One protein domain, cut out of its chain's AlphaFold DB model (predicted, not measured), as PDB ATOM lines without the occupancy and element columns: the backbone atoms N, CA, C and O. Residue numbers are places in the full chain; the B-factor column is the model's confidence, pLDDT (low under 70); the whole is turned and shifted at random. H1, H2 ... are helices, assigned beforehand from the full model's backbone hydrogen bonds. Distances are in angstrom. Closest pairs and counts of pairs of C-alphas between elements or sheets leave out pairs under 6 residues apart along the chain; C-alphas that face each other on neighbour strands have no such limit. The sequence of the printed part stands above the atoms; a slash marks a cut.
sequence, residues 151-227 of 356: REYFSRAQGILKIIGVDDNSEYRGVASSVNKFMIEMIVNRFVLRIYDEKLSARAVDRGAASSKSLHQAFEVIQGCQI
ATOM      1  N   ARG A 151      25.703 168.777  30.304       96.25
ATOM      2  CA  ARG A 151      24.628 168.025  30.966       96.25
ATOM      3  C   ARG A 151      23.244 168.620  30.704       96.25
ATOM      4  O   ARG A 151      22.287 167.861  30.542       96.25
ATOM      5  N   GLU A 152      23.124 169.942  30.683       94.38
ATOM      6  CA  GLU A 152      21.882 170.630  30.304       94.38
ATOM      7  C   GLU A 152      21.571 170.380  28.830       94.38
ATOM      8  O   GLU A 152      20.465 169.937  28.515       94.38
ATOM      9  N   TYR A 153      22.583 170.498  27.966       95.75
ATOM     10  CA  TYR A 153      22.452 170.199  26.543       95.75
ATOM     11  C   TYR A 153      21.999 168.753  26.288       95.75
ATOM     12  O   TYR A 153      21.067 168.503  25.522       95.75
ATOM     13  N   PHE A 154      22.591 167.785  26.996       95.81
ATOM     14  CA  PHE A 154      22.160 166.385  26.963       95.81
ATOM     15  C   PHE A 154      20.710 166.208  27.428       95.81
ATOM     16  O   PHE A 154      19.932 165.508  26.782       95.81
ATOM     17  N   SER A 155      20.324 166.874  28.519       91.25
ATOM     18  CA  SER A 155      18.957 166.807  29.050       91.25
ATOM     19  C   SER A 155      17.935 167.344  28.041       91.25
ATOM     20  O   SER A 155      16.856 166.770  27.907       91.25
ATOM     21  N   ARG A 156      18.289 168.394  27.289       91.44
ATOM     22  CA  ARG A 156      17.470 168.956  26.206       91.44
ATOM     23  C   ARG A 156      17.348 168.003  25.016       91.44
ATOM     24  O   ARG A 156      16.241 167.764  24.542       91.44
ATOM     25  N   ALA A 157      18.442 167.376  24.584       91.44
ATOM     26  CA  ALA A 157      18.402 166.350  23.538       91.44
ATOM     27  C   ALA A 157      17.550 165.126  23.947       91.44
ATOM     28  O   ALA A 157      16.761 164.622  23.145       91.44
ATOM     29  N   GLN A 158      17.628 164.691  25.213       90.44
ATOM     30  CA  GLN A 158      16.738 163.657  25.761       90.44
ATOM     31  C   GLN A 158      15.276 164.112  25.808       90.44
ATOM     32  O   GLN A 158      14.375 163.305  25.581       90.44
ATOM     33  N   GLY A 159      15.045 165.392  26.117       82.69
ATOM     34  CA  GLY A 159      13.742 166.036  26.013       82.69
ATOM     35  C   GLY A 159      13.153 165.813  24.628       82.69
ATOM     36  O   GLY A 159      12.071 165.243  24.541       82.69
ATOM     37  N   ILE A 160      13.916 166.132  23.573       82.50
ATOM     38  CA  ILE A 160      13.518 165.978  22.163       82.50
ATOM     39  C   ILE A 160      13.135 164.535  21.806       82.50
ATOM     40  O   ILE A 160      12.079 164.326  21.208       82.50
ATOM     41  N   LEU A 161      13.931 163.538  22.208       84.00
ATOM     42  CA  LEU A 161      13.609 162.124  21.960       84.00
ATOM     43  C   LEU A 161      12.254 161.720  22.557       84.00
ATOM     44  O   LEU A 161      11.455 161.060  21.891       84.00
ATOM     45  N   LYS A 162      11.956 162.178  23.781       81.00
ATOM     46  CA  LYS A 162      10.672 161.902  24.442       81.00
ATOM     47  C   LYS A 162       9.484 162.516  23.701       81.00
ATOM     48  O   LYS A 162       8.432 161.892  23.680       81.00
ATOM     49  N   ILE A 163       9.646 163.691  23.085       66.75
ATOM     50  CA  ILE A 163       8.580 164.357  22.298       66.75
ATOM     51  C   ILE A 163       8.169 163.503  21.116       66.75
ATOM     52  O   ILE A 163       6.992 163.357  20.825       66.75
ATOM     53  N   ILE A 164       9.165 162.942  20.437       72.38
ATOM     54  CA  ILE A 164       8.969 162.153  19.224       72.38
ATOM     55  C   ILE A 164       8.432 160.752  19.596       72.38
ATOM     56  O   ILE A 164       8.170 159.926  18.733       72.38
ATOM     57  N   GLY A 165       8.253 160.457  20.891       73.00
ATOM     58  CA  GLY A 165       7.822 159.144  21.368       73.00
ATOM     59  C   GLY A 165       8.905 158.076  21.205       73.00
ATOM     60  O   GLY A 165       8.605 156.882  21.165       73.00
ATOM     61  N   VAL A 166      10.170 158.489  21.095       80.75
ATOM     62  CA  VAL A 166      11.300 157.597  20.849       80.75
ATOM     63  C   VAL A 166      12.015 157.309  22.163       80.75
ATOM     64  O   VAL A 166      12.612 158.189  22.783       80.75
ATOM     65  N   ASP A 167      11.962 156.049  22.595       81.25
ATOM     66  CA  ASP A 167      12.732 155.570  23.744       81.25
ATOM     67  C   ASP A 167      14.173 155.263  23.317       81.25
ATOM     68  O   ASP A 167      14.415 154.368  22.501       81.25
ATOM     69  N   ASP A 168      15.129 155.977  23.913       80.88
ATOM     70  CA  ASP A 168      16.576 155.795  23.716       80.88
ATOM     71  C   ASP A 168      17.043 154.370  24.091       80.88
ATOM     72  O   ASP A 168      18.059 153.886  23.603       80.88
ATOM     73  N   ASN A 169      16.265 153.651  24.914       78.38
ATOM     74  CA  ASN A 169      16.541 152.266  25.315       78.38
ATOM     75  C   ASN A 169      15.843 151.214  24.438       78.38
ATOM     76  O   ASN A 169      15.943 150.012  24.710       78.38
ATOM     77  N   SER A 170      15.107 151.628  23.403       66.06
ATOM     78  CA  SER A 170      14.285 150.712  22.599       66.06
ATOM     79  C   SER A 170      15.104 149.653  21.850       66.06
ATOM     80  O   SER A 170      14.608 148.545  21.621       66.06
ATOM     81  N   GLU A 171      16.373 149.939  21.539       57.41
ATOM     82  CA  GLU A 171      17.264 148.992  20.862       57.41
ATOM     83  C   GLU A 171      17.608 147.779  21.748       57.41
ATOM     84  O   GLU A 171      17.667 146.654  21.251       57.41
ATOM     85  N   TYR A 172      17.711 147.961  23.071       56.19
ATOM     86  CA  TYR A 172      17.962 146.863  24.019       56.19
ATOM     87  C   TYR A 172      16.805 145.863  24.094       56.19
ATOM     88  O   TYR A 172      16.996 144.709  24.478       56.19
ATOM     89  N   ARG A 173      15.596 146.301  23.729       59.12
ATOM     90  CA  ARG A 173      14.395 145.466  23.758       59.12
ATOM     91  C   ARG A 173      14.162 144.718  22.440       59.12
ATOM     92  O   ARG A 173      13.301 143.848  22.402       59.12
ATOM     93  N   GLY A 174      14.901 145.044  21.374       56.66
ATOM     94  CA  GLY A 174      14.717 144.455  20.041       56.66
ATOM     95  C   GLY A 174      13.406 144.855  19.346       56.66
ATOM     96  O   GLY A 174      13.018 144.213  18.377       56.66
ATOM     97  N   VAL A 175      12.719 145.893  19.842       54.56
ATOM     98  CA  VAL A 175      11.390 146.338  19.360       54.56
ATOM     99  C   VAL A 175      11.455 147.719  18.689       54.56
ATOM    100  O   VAL A 175      10.433 148.270  18.292       54.56
ATOM    101  N   ALA A 176      12.643 148.315  18.548       59.88
ATOM    102  CA  ALA A 176      12.773 149.609  17.888       59.88
ATOM    103  C   ALA A 176      12.375 149.495  16.407       59.88
ATOM    104  O   ALA A 176      13.035 148.808  15.626       59.88
ATOM    105  N   SER A 177      11.297 150.185  16.020       73.50
ATOM    106  CA  SER A 177      10.949 150.397  14.612       73.50
ATOM    107  C   SER A 177      12.146 151.008  13.868       73.50
ATOM    108  O   SER A 177      12.895 151.804  14.441       73.50
ATOM    109  N   SER A 178      12.317 150.678  12.585       71.19
ATOM    110  CA  SER A 178      13.345 151.285  11.724       71.19
ATOM    111  C   SER A 178      13.281 152.816  11.729       71.19
ATOM    112  O   SER A 178      14.318 153.473  11.660       71.19
ATOM    113  N   VAL A 179      12.079 153.377  11.891       68.06
ATOM    114  CA  VAL A 179      11.845 154.819  12.041       68.06
ATOM    115  C   VAL A 179      12.432 155.344  13.353       68.06
ATOM    116  O   VAL A 179      13.172 156.322  13.335       68.06
ATOM    117  N   ASN A 180      12.189 154.672  14.483       78.81
ATOM    118  CA  ASN A 180      12.739 155.087  15.781       78.81
ATOM    119  C   ASN A 180      14.264 155.078  15.753       78.81
ATOM    120  O   ASN A 180      14.893 156.030  16.205       78.81
ATOM    121  N   LYS A 181      14.854 154.032  15.166       81.12
ATOM    122  CA  LYS A 181      16.303 153.938  15.001       81.12
ATOM    123  C   LYS A 181      16.859 155.118  14.201       81.12
ATOM    124  O   LYS A 181      17.808 155.756  14.645       81.12
ATOM    125  N   PHE A 182      16.228 155.449  13.075       79.50
ATOM    126  CA  PHE A 182      16.615 156.599  12.259       79.50
ATOM    127  C   PHE A 182      16.536 157.925  13.037       79.50
ATOM    128  O   PHE A 182      17.446 158.748  12.953       79.50
ATOM    129  N   MET A 183      15.484 158.129  13.839       83.06
ATOM    130  CA  MET A 183      15.329 159.345  14.648       83.06
ATOM    131  C   MET A 183      16.390 159.454  15.752       83.06
ATOM    132  O   MET A 183      16.931 160.542  15.960       83.06
ATOM    133  N   ILE A 184      16.729 158.342  16.422       89.62
ATOM    134  CA  ILE A 184      17.824 158.307  17.408       89.62
ATOM    135  C   ILE A 184      19.142 158.669  16.730       89.62
ATOM    136  O   ILE A 184      19.824 159.579  17.190       89.62
ATOM    137  N   GLU A 185      19.473 158.016  15.612       89.50
ATOM    138  CA  GLU A 185      20.702 158.288  14.857       89.50
ATOM    139  C   GLU A 185      20.790 159.763  14.437       89.50
ATOM    140  O   GLU A 185      21.831 160.400  14.612       89.50
ATOM    141  N   MET A 186      19.689 160.347  13.952       88.44
ATOM    142  CA  MET A 186      19.634 161.761  13.580       88.44
ATOM    143  C   MET A 186      19.900 162.684  14.780       88.44
ATOM    144  O   MET A 186      20.685 163.629  14.663       88.44
ATOM    145  N   ILE A 187      19.270 162.426  15.929       91.94
ATOM    146  CA  ILE A 187      19.433 163.254  17.134       91.94
ATOM    147  C   ILE A 187      20.830 163.089  17.728       91.94
ATOM    148  O   ILE A 187      21.445 164.093  18.073       91.94
ATOM    149  N   VAL A 188      21.366 161.869  17.788       95.56
ATOM    150  CA  VAL A 188      22.749 161.592  18.211       95.56
ATOM    151  C   VAL A 188      23.737 162.356  17.335       95.56
ATOM    152  O   VAL A 188      24.609 163.059  17.845       95.56
ATOM    153  N   ASN A 189      23.578 162.268  16.015       94.06
ATOM    154  CA  ASN A 189      24.456 162.941  15.067       94.06
ATOM    155  C   ASN A 189      24.422 164.466  15.266       94.06
ATOM    156  O   ASN A 189      25.470 165.096  15.423       94.06
ATOM    157  N   ARG A 190      23.223 165.057  15.362       94.00
ATOM    158  CA  ARG A 190      23.052 166.489  15.658       94.00
ATOM    159  C   ARG A 190      23.652 166.874  17.006       94.00
ATOM    160  O   ARG A 190      24.392 167.852  17.065       94.00
ATOM    161  N   PHE A 191      23.379 166.101  18.054       96.69
ATOM    162  CA  PHE A 191      23.884 166.332  19.402       96.69
ATOM    163  C   PHE A 191      25.412 166.436  19.408       96.69
ATOM    164  O   PHE A 191      25.946 167.426  19.898       96.69
ATOM    165  N   VAL A 192      26.102 165.481  18.779       97.81
ATOM    166  CA  VAL A 192      27.572 165.423  18.716       97.81
ATOM    167  C   VAL A 192      28.160 166.529  17.832       97.81
ATOM    168  O   VAL A 192      29.095 167.221  18.245       97.81
ATOM    169  N   LEU A 193      27.621 166.725  16.623       96.06
ATOM    170  CA  LEU A 193      28.157 167.691  15.653       96.06
ATOM    171  C   LEU A 193      27.880 169.152  16.019       96.06
ATOM    172  O   LEU A 193      28.475 170.057  15.437       96.06
ATOM    173  N   ARG A 194      26.939 169.407  16.932       96.50
ATOM    174  CA  ARG A 194      26.556 170.761  17.349       96.50
ATOM    175  C   ARG A 194      27.029 171.122  18.757       96.50
ATOM    176  O   ARG A 194      26.505 172.076  19.325       96.50
ATOM    177  N   ILE A 195      28.010 170.397  19.299       97.62
ATOM    178  CA  ILE A 195      28.746 170.795  20.512       97.62
ATOM    179  C   ILE A 195      29.494 172.109  20.239       97.62
ATOM    180  O   ILE A 195      30.090 172.269  19.176       97.62
ATOM    181  N   TYR A 196      29.458 173.048  21.190       97.31
ATOM    182  CA  TYR A 196      30.063 174.373  21.031       97.31
ATOM    183  C   TYR A 196      31.593 174.306  20.956       97.31
ATOM    184  O   TYR A 196      32.210 174.971  20.127       97.31
ATOM    185  N   ASP A 197      32.206 173.496  21.823       97.25
ATOM    186  CA  ASP A 197      33.644 173.236  21.794       97.25
ATOM    187  C   ASP A 197      33.981 172.324  20.604       97.25
ATOM    188  O   ASP A 197      33.820 171.102  20.656       97.25
ATOM    189  N   GLU A 198      34.462 172.936  19.522       97.38
ATOM    190  CA  GLU A 198      34.830 172.253  18.277       97.38
ATOM    191  C   GLU A 198      35.887 171.160  18.494       97.38
ATOM    192  O   GLU A 198      35.829 170.112  17.848       97.38
ATOM    193  N   LYS A 199      36.825 171.350  19.435       97.69
ATOM    194  CA  LYS A 199      37.862 170.348  19.736       97.69
ATOM    195  C   LYS A 199      37.261 169.142  20.444       97.69
ATOM    196  O   LYS A 199      37.628 168.006  20.133       97.69
ATOM    197  N   LEU A 200      36.345 169.378  21.383       97.94
ATOM    198  CA  LEU A 200      35.601 168.305  22.038       97.94
ATOM    199  C   LEU A 200      34.725 167.554  21.029       97.94
ATOM    200  O   LEU A 200      34.730 166.323  21.039       97.94
ATOM    201  N   SER A 201      34.026 168.276  20.144       98.00
ATOM    202  CA  SER A 201      33.198 167.690  19.084       98.00
ATOM    203  C   SER A 201      34.023 166.794  18.159       98.00
ATOM    204  O   SER A 201      33.710 165.610  18.034       98.00
ATOM    205  N   ALA A 202      35.125 167.305  17.598       98.19
ATOM    206  CA  ALA A 202      36.006 166.542  16.715       98.19
ATOM    207  C   ALA A 202      36.524 165.267  17.396       98.19
ATOM    208  O   ALA A 202      36.370 164.166  16.871       98.19
ATOM    209  N   ARG A 203      37.024 165.385  18.633       98.12
ATOM    210  CA  ARG A 203      37.530 164.230  19.387       98.12
ATOM    211  C   ARG A 203      36.435 163.213  19.716       98.12
ATOM    212  O   ARG A 203      36.702 162.014  19.757       98.12
ATOM    213  N   ALA A 204      35.214 163.667  19.996       98.31
ATOM    214  CA  ALA A 204      34.073 162.784  20.216       98.31
ATOM    215  C   ALA A 204      33.666 162.047  18.931       98.31
ATOM    216  O   ALA A 204      33.390 160.848  18.986       98.31
ATOM    217  N   VAL A 205      33.683 162.729  17.780       98.06
ATOM    218  CA  VAL A 205      33.455 162.117  16.461       98.06
ATOM    219  C   VAL A 205      34.507 161.047  16.171       98.06
ATOM    220  O   VAL A 205      34.128 159.923  15.851       98.06
ATOM    221  N   ASP A 206      35.793 161.340  16.386       98.12
ATOM    222  CA  ASP A 206      36.892 160.380  16.190       98.12
ATOM    223  C   ASP A 206      36.743 159.125  17.064       98.12
ATOM    224  O   ASP A 206      37.164 158.031  16.690       98.12
ATOM    225  N   ARG A 207      36.114 159.266  18.237       97.75
ATOM    226  CA  ARG A 207      35.797 158.150  19.141       97.75
ATOM    227  C   ARG A 207      34.451 157.477  18.864       97.75
ATOM    228  O   ARG A 207      34.032 156.626  19.643       97.75
ATOM    229  N   GLY A 208      33.777 157.829  17.771       97.44
ATOM    230  CA  GLY A 208      32.541 157.182  17.337       97.44
ATOM    231  C   GLY A 208      31.281 157.643  18.073       97.44
ATOM    232  O   GLY A 208      30.259 156.956  18.009       97.44
ATOM    233  N   ALA A 209      31.298 158.800  18.749       97.56
ATOM    234  CA  ALA A 209      30.105 159.320  19.424       97.56
ATOM    235  C   ALA A 209      28.940 159.528  18.437       97.56
ATOM    236  O   ALA A 209      27.815 159.139  18.729       97.56
ATOM    237  N   ALA A 210      29.211 160.058  17.238       95.38
ATOM    238  CA  ALA A 210      28.188 160.317  16.216       95.38
ATOM    239  C   ALA A 210      27.567 159.043  15.610       95.38
ATOM    240  O   ALA A 210      26.499 159.112  15.011       95.38
ATOM    241  N   SER A 211      28.229 157.893  15.767       93.94
ATOM    242  CA  SER A 211      27.743 156.568  15.354       93.94
ATOM    243  C   SER A 211      27.181 155.747  16.519       93.94
ATOM    244  O   SER A 211      26.969 154.542  16.381       93.94
ATOM    245  N   SER A 212      27.004 156.363  17.689       95.56
ATOM    246  CA  SER A 212      26.425 155.684  18.848       95.56
ATOM    247  C   SER A 212      24.965 155.346  18.589       95.56
ATOM    248  O   SER A 212      24.253 156.081  17.906       95.56
ATOM    249  N   LYS A 213      24.514 154.226  19.152       92.69
ATOM    250  CA  LYS A 213      23.155 153.731  18.905       92.69
ATOM    251  C   LYS A 213      22.111 154.322  19.847       92.69
ATOM    252  O   LYS A 213      20.920 154.103  19.664       92.69
ATOM    253  N   SER A 214      22.572 155.055  20.853       94.31
ATOM    254  CA  SER A 214      21.749 155.806  21.787       94.31
ATOM    255  C   SER A 214      22.415 157.133  22.122       94.31
ATOM    256  O   SER A 214      23.643 157.288  22.050       94.31
ATOM    257  N   LEU A 215      21.595 158.098  22.517       95.38
ATOM    258  CA  LEU A 215      22.044 159.395  22.995       95.38
ATOM    259  C   LEU A 215      22.850 159.252  24.287       95.38
ATOM    260  O   LEU A 215      23.853 159.944  24.459       95.38
ATOM    261  N   HIS A 216      22.462 158.328  25.171       95.94
ATOM    262  CA  HIS A 216      23.222 158.036  26.384       95.94
ATOM    263  C   HIS A 216      24.645 157.550  26.083       95.94
ATOM    264  O   HIS A 216      25.601 158.102  26.623       95.94
ATOM    265  N   GLN A 217      24.796 156.589  25.166       96.31
ATOM    266  CA  GLN A 217      26.110 156.086  24.765       96.31
ATOM    267  C   GLN A 217      26.970 157.204  24.154       96.31
ATOM    268  O   GLN A 217      28.146 157.338  24.494       96.31
ATOM    269  N   ALA A 218      26.384 158.045  23.294       97.94
ATOM    270  CA  ALA A 218      27.091 159.193  22.728       97.94
ATOM    271  C   ALA A 218      27.603 160.137  23.828       97.94
ATOM    272  O   ALA A 218      28.751 160.582  23.793       97.94
ATOM    273  N   PHE A 219      26.765 160.417  24.829       98.06
ATOM    274  CA  PHE A 219      27.110 161.278  25.955       98.06
ATOM    275  C   PHE A 219      28.239 160.702  26.818       98.06
ATOM    276  O   PHE A 219      29.160 161.443  27.160       98.06
ATOM    277  N   GLU A 220      28.234 159.398  27.106       98.00
ATOM    278  CA  GLU A 220      29.335 158.729  27.817       98.00
ATOM    279  C   GLU A 220      30.670 158.871  27.067       98.00
ATOM    280  O   GLU A 220      31.697 159.195  27.672       98.00
ATOM    281  N   VAL A 221      30.662 158.703  25.737       98.44
ATOM    282  CA  VAL A 221      31.858 158.902  24.900       98.44
ATOM    283  C   VAL A 221      32.357 160.346  24.996       98.44
ATOM    284  O   VAL A 221      33.555 160.569  25.194       98.44
ATOM    285  N   ILE A 222      31.459 161.334  24.904       98.56
ATOM    286  CA  ILE A 222      31.819 162.757  25.009       98.56
ATOM    287  C   ILE A 222      32.392 163.078  26.398       98.56
ATOM    288  O   ILE A 222      33.419 163.755  26.492       98.56
ATOM    289  N   GLN A 223      31.795 162.563  27.476       98.25
ATOM    290  CA  GLN A 223      32.328 162.739  28.831       98.25
ATOM    291  C   GLN A 223      33.731 162.135  28.966       98.25
ATOM    292  O   GLN A 223      34.636 162.781  29.500       98.25
ATOM    293  N   GLY A 224      33.951 160.939  28.413       98.25
ATOM    294  CA  GLY A 224      35.279 160.331  28.335       98.25
ATOM    295  C   GLY A 224      36.283 161.210  27.578       98.25
ATOM    296  O   GLY A 224      37.424 161.375  28.015       98.25
ATOM    297  N   CYS A 225      35.873 161.841  26.472       98.25
ATOM    298  CA  CYS A 225      36.688 162.839  25.771       98.25
ATOM    299  C   CYS A 225      37.050 164.021  26.668       98.25
ATOM    300  O   CYS A 225      38.240 164.322  26.791       98.25
ATOM    301  N   GLN A 226      36.074 164.623  27.345       97.38
ATOM    302  CA  GLN A 226      36.280 165.776  28.221       97.38
ATOM    303  C   GLN A 226      37.258 165.473  29.369       97.38
ATOM    304  O   GLN A 226      38.158 166.274  29.641       97.38
ATOM    305  N   ILE A 227      37.150 164.291  29.988       97.25
ATOM    306  CA  ILE A 227      38.086 163.827  31.026       97.25
ATOM    307  C   ILE A 227      39.498 163.706  30.443       97.25
ATOM    308  O   ILE A 227      40.429 164.329  30.946       97.25
TER     309      ILE A 227
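Overview. This is residues 151 to 227 of the 356 residues of an uncharacterized protein of Golovinomyces cichoracearum (UniProt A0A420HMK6). Three longer helices, H1, H3 and H5, make an elongated bundle, their lines at shallow tilts and their centres in a triangle. H4 packs slantwise on H3 and H5 at one end, and the four-residue H2 is near H3 at the other end. The printed part has 77 residues with five named helices, H1 to H5 in chain order, and no named strand; the class is all helix. The whole is compact, with a radius of gyration of the C-alphas of 12.0 A, and spans 35 by 21 by 17 A.

Along the chain. H1, residues 151 to 163, begins at C-alpha 151 (24.628, 168.025, 30.966) and is 18.6 A long. H2 is residues 170 to 173. H3, residues 178 to 193, is the longest at 22.4 A and begins at C-alpha 178 (13.345, 151.285, 11.724). H4 is residues 198 to 206, 12.2 A. H5, residues 215 to 227, is 18.5 A long and ends at C-alpha 227 (38.086, 163.827, 31.026).

Arrangement. In the bundle, H1 touches residues 184 to 191 of H3, opposite ways at a shallow tilt of 22 degrees; their closest C-alphas, Ala 157 and Phe 191, are 6.9 A apart. H1 and H5 only just touch, with 3 pairs of C-alphas within 8 A, the closest Phe 154 and Phe 219 at 7.2 A. H3 touches residues 215 to 218 of H5, the same way at a shallow tilt of 21 degrees; the closest C-alphas, Val 188 and Leu 215, are 5.3 A apart. H3 and H4 form a helical hairpin at a steep tilt of 42 degrees, the closest C-alphas being Val 192 and Ser 201, 6.1 A. H4 touches residues 221 to 226 of H5 at a steep tilt of 62 degrees, with C-alphas Ala 204 and Ile 222 closest at 5.3 A. H2 and H3 are close but not clearly touching, the closest C-alphas being Glu 171 and Lys 181, 7.7 A. Every O i to N i+4 pair is within hydrogen-bond range in H1, H3, H4 and H5; H2 is too short for one.

Size, cuts and confidence. The C-alphas farthest apart, Val 175 and Lys 199, are 35.7 A apart. The printed part has no cut and no long link. The mean pLDDT of the printed part is 88.2; residue 163, residues 170 to 176 and residue 179 are under 70.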